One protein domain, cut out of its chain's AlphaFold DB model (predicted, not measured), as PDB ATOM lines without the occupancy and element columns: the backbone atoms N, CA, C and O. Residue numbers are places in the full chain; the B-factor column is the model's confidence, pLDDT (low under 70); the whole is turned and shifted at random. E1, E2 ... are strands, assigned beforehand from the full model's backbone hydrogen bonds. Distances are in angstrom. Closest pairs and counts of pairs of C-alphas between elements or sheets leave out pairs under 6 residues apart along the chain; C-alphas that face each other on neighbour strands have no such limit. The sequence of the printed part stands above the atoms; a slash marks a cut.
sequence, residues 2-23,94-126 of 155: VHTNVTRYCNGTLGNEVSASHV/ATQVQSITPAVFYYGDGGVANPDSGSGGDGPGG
ATOM      1  N   VAL A   2      43.939  24.488  37.587       88.75
ATOM      2  CA  VAL A   2      45.160  23.780  37.174       88.75
ATOM      3  C   VAL A   2      45.949  24.613  36.174       88.75
ATOM      4  O   VAL A   2      45.429  25.031  35.140       88.75
ATOM      5  N   HIS A   3      47.227  24.800  36.478       88.94
ATOM      6  CA  HIS A   3      48.195  25.467  35.623       88.94
ATOM      7  C   HIS A   3      49.126  24.446  34.976       88.94
ATOM      8  O   HIS A   3      49.637  23.552  35.653       88.94
ATOM      9  N   THR A   4      49.399  24.609  33.687       87.62
ATOM     10  CA  THR A   4      50.435  23.853  32.980       87.62
ATOM     11  C   THR A   4      51.333  24.824  32.217       87.62
ATOM     12  O   THR A   4      50.905  25.920  31.864       87.62
ATOM     13  N   ASN A   5      52.600  24.449  32.012       82.00
ATOM     14  CA  ASN A   5      53.576  25.229  31.240       82.00
ATOM     15  C   ASN A   5      53.718  26.711  31.668       82.00
ATOM     16  O   ASN A   5      53.817  27.610  30.836       82.00
ATOM     17  N   VAL A   6      53.701  26.969  32.977       81.38
ATOM     18  CA  VAL A   6      53.766  28.326  33.535       81.38
ATOM     19  C   VAL A   6      55.189  28.845  33.693       81.38
ATOM     20  O   VAL A   6      56.110  28.105  34.045       81.38
ATOM     21  N   THR A   7      55.346  30.160  33.545       83.62
ATOM     22  CA  THR A   7      56.556  30.866  33.971       83.62
ATOM     23  C   THR A   7      56.540  31.032  35.485       83.62
ATOM     24  O   THR A   7      55.659  31.687  36.044       83.62
ATOM     25  N   ARG A   8      57.543  30.462  36.153       86.44
ATOM     26  CA  ARG A   8      57.775  30.627  37.591       86.44
ATOM     27  C   ARG A   8      58.875  31.658  37.827       86.44
ATOM     28  O   ARG A   8      59.971  31.526  37.284       86.44
ATOM     29  N   TYR A   9      58.609  32.648  38.668       85.12
ATOM     30  CA  TYR A   9      59.605  33.622  39.109       85.12
ATOM     31  C   TYR A   9      60.512  33.056  40.214       85.12
ATOM     32  O   TYR A   9      60.207  32.050  40.859       85.12
ATOM     33  N   CYS A  10      61.664  33.695  40.438       87.88
ATOM     34  CA  CYS A  10      62.672  33.239  41.405       87.88
ATOM     35  C   CYS A  10      62.170  33.226  42.861       87.88
ATOM     36  O   CYS A  10      62.622  32.408  43.658       87.88
ATOM     37  N   ASN A  11      61.197  34.077  43.184       82.00
ATOM     38  CA  ASN A  11      60.495  34.133  44.470       82.00
ATOM     39  C   ASN A  11      59.417  33.038  44.630       82.00
ATOM     40  O   ASN A  11      58.720  33.006  45.640       82.00
ATOM     41  N   GLY A  12      59.259  32.147  43.648       83.56
ATOM     42  CA  GLY A  12      58.307  31.044  43.693       83.56
ATOM     43  C   GLY A  12      56.874  31.390  43.303       83.56
ATOM     44  O   GLY A  12      56.040  30.488  43.354       83.56
ATOM     45  N   THR A  13      56.588  32.624  42.877       82.56
ATOM     46  CA  THR A  13      55.274  32.993  42.331       82.56
ATOM     47  C   THR A  13      55.167  32.629  40.851       82.56
ATOM     48  O   THR A  13      56.172  32.438  40.158       82.56
ATOM     49  N   LEU A  14      53.935  32.539  40.353       83.38
ATOM     50  CA  LEU A  14      53.687  32.575  38.915       83.38
ATOM     51  C   LEU A  14      53.953  33.994  38.396       83.38
ATOM     52  O   LEU A  14      53.853  34.961  39.157       83.38
ATOM     53  N   GLY A  15      54.340  34.108  37.127       79.44
ATOM     54  CA  GLY A  15      54.463  35.406  36.470       79.44
ATOM     55  C   GLY A  15      53.121  36.132  36.340       79.44
ATOM     56  O   GLY A  15      52.070  35.558  36.596       79.44
ATOM     57  N   ASN A  16      53.157  37.398  35.919       80.12
ATOM     58  CA  ASN A  16      51.940  38.211  35.774       80.12
ATOM     59  C   ASN A  16      51.129  37.867  34.511       80.12
ATOM     60  O   ASN A  16      49.956  38.212  34.421       80.12
ATOM     61  N   GLU A  17      51.734  37.166  33.553       79.25
ATOM     62  CA  GLU A  17      51.020  36.519  32.455       79.25
ATOM     63  C   GLU A  17      50.518  35.157  32.943       79.25
ATOM     64  O   GLU A  17      51.278  34.186  33.014       79.25
ATOM     65  N   VAL A  18      49.242  35.100  33.334       80.75
ATOM     66  CA  VAL A  18      48.657  33.906  33.947       80.75
ATOM     67  C   VAL A  18      47.715  33.217  32.968       80.75
ATOM     68  O   VAL A  18      46.756  33.801  32.465       80.75
ATOM     69  N   SER A  19      47.974  31.936  32.728       87.94
ATOM     70  CA  SER A  19      47.084  31.059  31.975       87.94
ATOM     71  C   SER A  19      46.803  29.780  32.751       87.94
ATOM     72  O   SER A  19      47.621  29.353  33.569       87.94
ATOM     73  N   ALA A  20      45.647  29.170  32.515       90.19
ATOM     74  CA  ALA A  20      45.239  27.919  33.141       90.19
ATOM     75  C   ALA A  20      44.776  26.909  32.089       90.19
ATOM     76  O   ALA A  20      44.214  27.272  31.055       90.19
ATOM     77  N   SER A  21      44.986  25.628  32.384       92.12
ATOM     78  CA  SER A  21      44.399  24.529  31.612       92.12
ATOM     79  C   SER A  21      43.000  24.171  32.077       92.12
ATOM     80  O   SER A  21      42.256  23.548  31.331       92.12
ATOM     81  N   HIS A  22      42.638  24.549  33.302       90.94
ATOM     82  CA  HIS A  22      41.283  24.398  33.807       90.94
ATOM     83  C   HIS A  22      41.029  25.363  34.970       90.94
ATOM     84  O   HIS A  22      41.846  25.479  35.894       90.94
ATOM     85  N   VAL A  23      39.876  26.023  34.931       90.31
ATOM     86  CA  VAL A  23      39.296  26.794  36.033       90.31
ATOM     87  C   VAL A  23      37.936  26.172  36.312       90.31
ATOM     88  O   VAL A  23      37.221  25.854  35.373       90.31
ATOM     89  N   ALA A  94      44.860  18.968  29.626       90.38
ATOM     90  CA  ALA A  94      46.158  19.558  29.968       90.38
ATOM     91  C   ALA A  94      46.842  20.319  28.814       90.38
ATOM     92  O   ALA A  94      47.830  21.008  29.048       90.38
ATOM     93  N   THR A  95      46.347  20.197  27.576       91.12
ATOM     94  CA  THR A  95      46.855  20.976  26.431       91.12
ATOM     95  C   THR A  95      46.100  22.283  26.218       91.12
ATOM     96  O   THR A  95      46.537  23.126  25.437       91.12
ATOM     97  N   GLN A  96      44.966  22.465  26.901       89.94
ATOM     98  CA  GLN A  96      44.230  23.714  26.859       89.94
ATOM     99  C   GLN A  96      45.023  24.799  27.593       89.94
ATOM    100  O   GLN A  96      45.594  24.560  28.659       89.94
ATOM    101  N   VAL A  97      45.041  25.995  27.012       88.81
ATOM    102  CA  VAL A  97      45.637  27.189  27.608       88.81
ATOM    103  C   VAL A  97      44.621  28.308  27.467       88.81
ATOM    104  O   VAL A  97      44.328  28.755  26.359       88.81
ATOM    105  N   GLN A  98      44.058  28.727  28.592       87.38
ATOM    106  CA  GLN A  98      43.136  29.850  28.669       87.38
ATOM    107  C   GLN A  98      43.819  30.988  29.417       87.38
ATOM    108  O   GLN A  98      44.380  30.762  30.490       87.38
ATOM    109  N   SER A  99      43.787  32.200  28.864       87.44
ATOM    110  CA  SER A  99      44.178  33.390  29.624       87.44
ATOM    111  C   SER A  99      43.177  33.587  30.753       87.44
ATOM    112  O   SER A  99      41.972  33.525  30.508       87.44
ATOM    113  N   ILE A 100      43.662  33.825  31.967       86.88
ATOM    114  CA  ILE A 100      42.794  34.080  33.119       86.88
ATOM    115  C   ILE A 100      43.053  35.473  33.674       86.88
ATOM    116  O   ILE A 100      44.182  35.961  33.656       86.88
ATOM    117  N   THR A 101      42.003  36.089  34.203       87.38
ATOM    118  CA  THR A 101      42.082  37.399  34.849       87.38
ATOM    119  C   THR A 101      41.930  37.204  36.355       87.38
ATOM    120  O   THR A 101      40.810  37.011  36.829       87.38
ATOM    121  N   PRO A 102      43.028  37.191  37.131       84.19
ATOM    122  CA  PRO A 102      42.938  37.028  38.578       84.19
ATOM    123  C   PRO A 102      42.344  38.283  39.224       84.19
ATOM    124  O   PRO A 102      42.538  39.385  38.720       84.19
ATOM    125  N   ALA A 103      41.692  38.134  40.379       87.19
ATOM    126  CA  ALA A 103      41.206  39.272  41.169       87.19
ATOM    127  C   ALA A 103      42.349  40.127  41.753       87.19
ATOM    128  O   ALA A 103      42.223  41.336  41.933       87.19
ATOM    129  N   VAL A 104      43.481  39.494  42.074       87.25
ATOM    130  CA  VAL A 104      44.611  40.104  42.787       87.25
ATOM    131  C   VAL A 104      45.925  39.528  42.255       87.25
ATOM    132  O   VAL A 104      46.030  38.321  42.036       87.25
ATOM    133  N   PHE A 105      46.943  40.374  42.106       85.06
ATOM    134  CA  PHE A 105      48.336  39.964  41.903       85.06
ATOM    135  C   PHE A 105      49.112  40.038  43.222       85.06
ATOM    136  O   PHE A 105      48.892  40.947  44.020       85.06
ATOM    137  N   TYR A 106      50.040  39.109  43.457       85.19
ATOM    138  CA  TYR A 106      50.855  39.089  44.674       85.19
ATOM    139  C   TYR A 106      52.271  39.620  44.411       85.19
ATOM    140  O   TYR A 106      53.008  39.061  43.597       85.19
ATOM    141  N   TYR A 107      52.655  40.673  45.134       84.50
ATOM    142  CA  TYR A 107      53.966  41.323  45.072       84.50
ATOM    143  C   TYR A 107      54.667  41.288  46.439       84.50
ATOM    144  O   TYR A 107      54.115  40.798  47.421       84.50
ATOM    145  N   GLY A 108      55.893  41.822  46.517       83.81
ATOM    146  CA  GLY A 108      56.679  41.850  47.760       83.81
ATOM    147  C   GLY A 108      55.976  42.548  48.931       83.81
ATOM    148  O   GLY A 108      56.116  42.107  50.067       83.81
ATOM    149  N   ASP A 109      55.169  43.571  48.643       87.75
ATOM    150  CA  ASP A 109      54.408  44.329  49.646       87.75
ATOM    151  C   ASP A 109      53.015  43.728  49.939       87.75
ATOM    152  O   ASP A 109      52.262  44.268  50.751       87.75
ATOM    153  N   GLY A 110      52.660  42.607  49.298       87.88
ATOM    154  CA  GLY A 110      51.383  41.914  49.468       87.88
ATOM    155  C   GLY A 110      50.516  41.867  48.206       87.88
ATOM    156  O   GLY A 110      50.994  42.013  47.080       87.88
ATOM    157  N   GLY A 111      49.221  41.601  48.399       88.19
ATOM    158  CA  GLY A 111      48.238  41.510  47.318       88.19
ATOM    159  C   GLY A 111      47.800  42.885  46.805       88.19
ATOM    160  O   GLY A 111      47.387  43.734  47.591       88.19
ATOM    161  N   VAL A 112      47.847  43.086  45.490       89.50
ATOM    162  CA  VAL A 112      47.389  44.291  44.786       89.50
ATOM    163  C   VAL A 112      46.234  43.917  43.860       89.50
ATOM    164  O   VAL A 112      46.377  43.024  43.023       89.50
ATOM    165  N   ALA A 113      45.091  44.588  44.020       89.69
ATOM    166  CA  ALA A 113      43.903  44.358  43.202       89.69
ATOM    167  C   ALA A 113      44.215  44.527  41.711       89.69
ATOM    168  O   ALA A 113      44.921  45.458  41.311       89.69
ATOM    169  N   ASN A 114      43.690  43.620  40.897       87.00
ATOM    170  CA  ASN A 114      43.823  43.704  39.455       87.00
ATOM    171  C   ASN A 114      42.785  44.705  38.914       87.00
ATOM    172  O   ASN A 114      41.593  44.466  39.078       87.00
ATOM    173  N   PRO A 115      43.184  45.808  38.256       85.88
ATOM    174  CA  PRO A 115      42.219  46.757  37.696       85.88
ATOM    175  C   PRO A 115      41.326  46.132  36.614       85.88
ATOM    176  O   PRO A 115      40.235  46.640  36.369       85.88
ATOM    177  N   ASP A 116      41.772  45.033  36.002       85.50
ATOM    178  CA  ASP A 116      41.036  44.316  34.964       85.50
ATOM    179  C   ASP A 116      40.148  43.197  35.527       85.50
ATOM    180  O   ASP A 116      39.408  42.567  34.768       85.50
ATOM    181  N   SER A 117      40.196  42.915  36.840       79.06
ATOM    182  CA  SER A 117      39.253  41.969  37.429       79.06
ATOM    183  C   SER A 117      37.868  42.597  37.420       79.06
ATOM    184  O   SER A 117      37.610  43.545  38.162       79.06
ATOM    185  N   GLY A 118      36.980  42.083  36.567       68.38
ATOM    186  CA  GLY A 118      35.565  42.431  36.630       68.38
ATOM    187  C   GLY A 118      35.007  42.186  38.035       68.38
ATOM    188  O   GLY A 118      35.578  41.420  38.816       68.38
ATOM    189  N   SER A 119      33.884  42.824  38.367       58.12
ATOM    190  CA  SER A 119      33.097  42.425  39.534       58.12
ATOM    191  C   SER A 119      32.741  40.946  39.361       58.12
ATOM    192  O   SER A 119      32.060  40.599  38.396       58.12
ATOM    193  N   GLY A 120      33.277  40.073  40.222       52.75
ATOM    194  CA  GLY A 120      32.912  38.654  40.247       52.75
ATOM    195  C   GLY A 120      31.389  38.507  40.275       52.75
ATOM    196  O   GLY A 120      30.718  39.395  40.791       52.75
ATOM    197  N   GLY A 121      30.869  37.454  39.637       46.22
ATOM    198  CA  GLY A 121      29.452  37.300  39.285       46.22
ATOM    199  C   GLY A 121      28.441  37.605  40.399       46.22
ATOM    200  O   GLY A 121      28.765  37.565  41.582       46.22
ATOM    201  N   ASP A 122      27.202  37.881  39.983       36.78
ATOM    202  CA  ASP A 122      26.051  38.309  40.796       36.78
ATOM    203  C   ASP A 122      25.516  37.227  41.772       36.78
ATOM    204  O   ASP A 122      24.315  36.953  41.828       36.78
ATOM    205  N   GLY A 123      26.393  36.567  42.527       38.53
ATOM    206  CA  GLY A 123      26.023  35.733  43.671       38.53
ATOM    207  C   GLY A 123      25.831  36.594  44.927       38.53
ATOM    208  O   GLY A 123      26.525  37.602  45.091       38.53
ATOM    209  N   PRO A 124      24.920  36.235  45.850       34.38
ATOM    210  CA  PRO A 124      24.789  36.925  47.125       34.38
ATOM    211  C   PRO A 124      25.969  36.499  48.001       34.38
ATOM    212  O   PRO A 124      25.886  35.558  48.777       34.38
ATOM    213  N   GLY A 125      27.120  37.130  47.808       33.81
ATOM    214  CA  GLY A 125      28.364  36.698  48.429       33.81
ATOM    215  C   GLY A 125      29.412  37.789  48.363       33.81
ATOM    216  O   GLY A 125      30.401  37.632  47.668       33.81
ATOM    217  N   GLY A 126      29.167  38.877  49.098       31.83
ATOM    218  CA  GLY A 126      30.154  39.888  49.467       31.83
ATOM    219  C   GLY A 126      30.735  40.702  48.312       31.83
ATOM    220  O   GLY A 126      31.404  40.187  47.424       31.83
TER     221      GLY A 126
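What this domain is: This is residues 2 to 23 and 94 to 126 of the 155 residues of an uncharacterized protein of Monosporascus sp. MC13-8B (UniProt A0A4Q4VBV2). This is a piece with little regular structure: residues 2 to 23 make a loop out and back, E1 and E2 form a small hairpin, and residues 121 to 126 stick out as a free tail. Residues 19 to 20 pair briefly, antiparallel, with residues 98 to 99. The 55 printed residues hold no named helix and two strands, E1 then E2, in one antiparallel sheet; the class is all strand, with 8 residues in named elements. It is loose and flat, with a radius of gyration of the C-alphas of 13.0 A and spans of 36 by 32 by 16 A.

How they stand to each other: E1, residues 104 to 107, and E2, residues 110 to 113, form an antiparallel hairpin with a tight link, their directions at 147 degrees. N 105 and O 112 are within hydrogen-bond range at 2.9 A.

Where its parts are: E1 runs 9.7 A from C-alpha 104 at (44.611, 40.104, 42.787). E2 runs 10.1 A to C-alpha 113 at (43.903, 44.358, 43.202).

The domain as a whole: Residues 24 to 93 are not printed; C-alphas 23 and 94 are 11.7 A apart. The pLDDT is under 70 at residues 118 to 126.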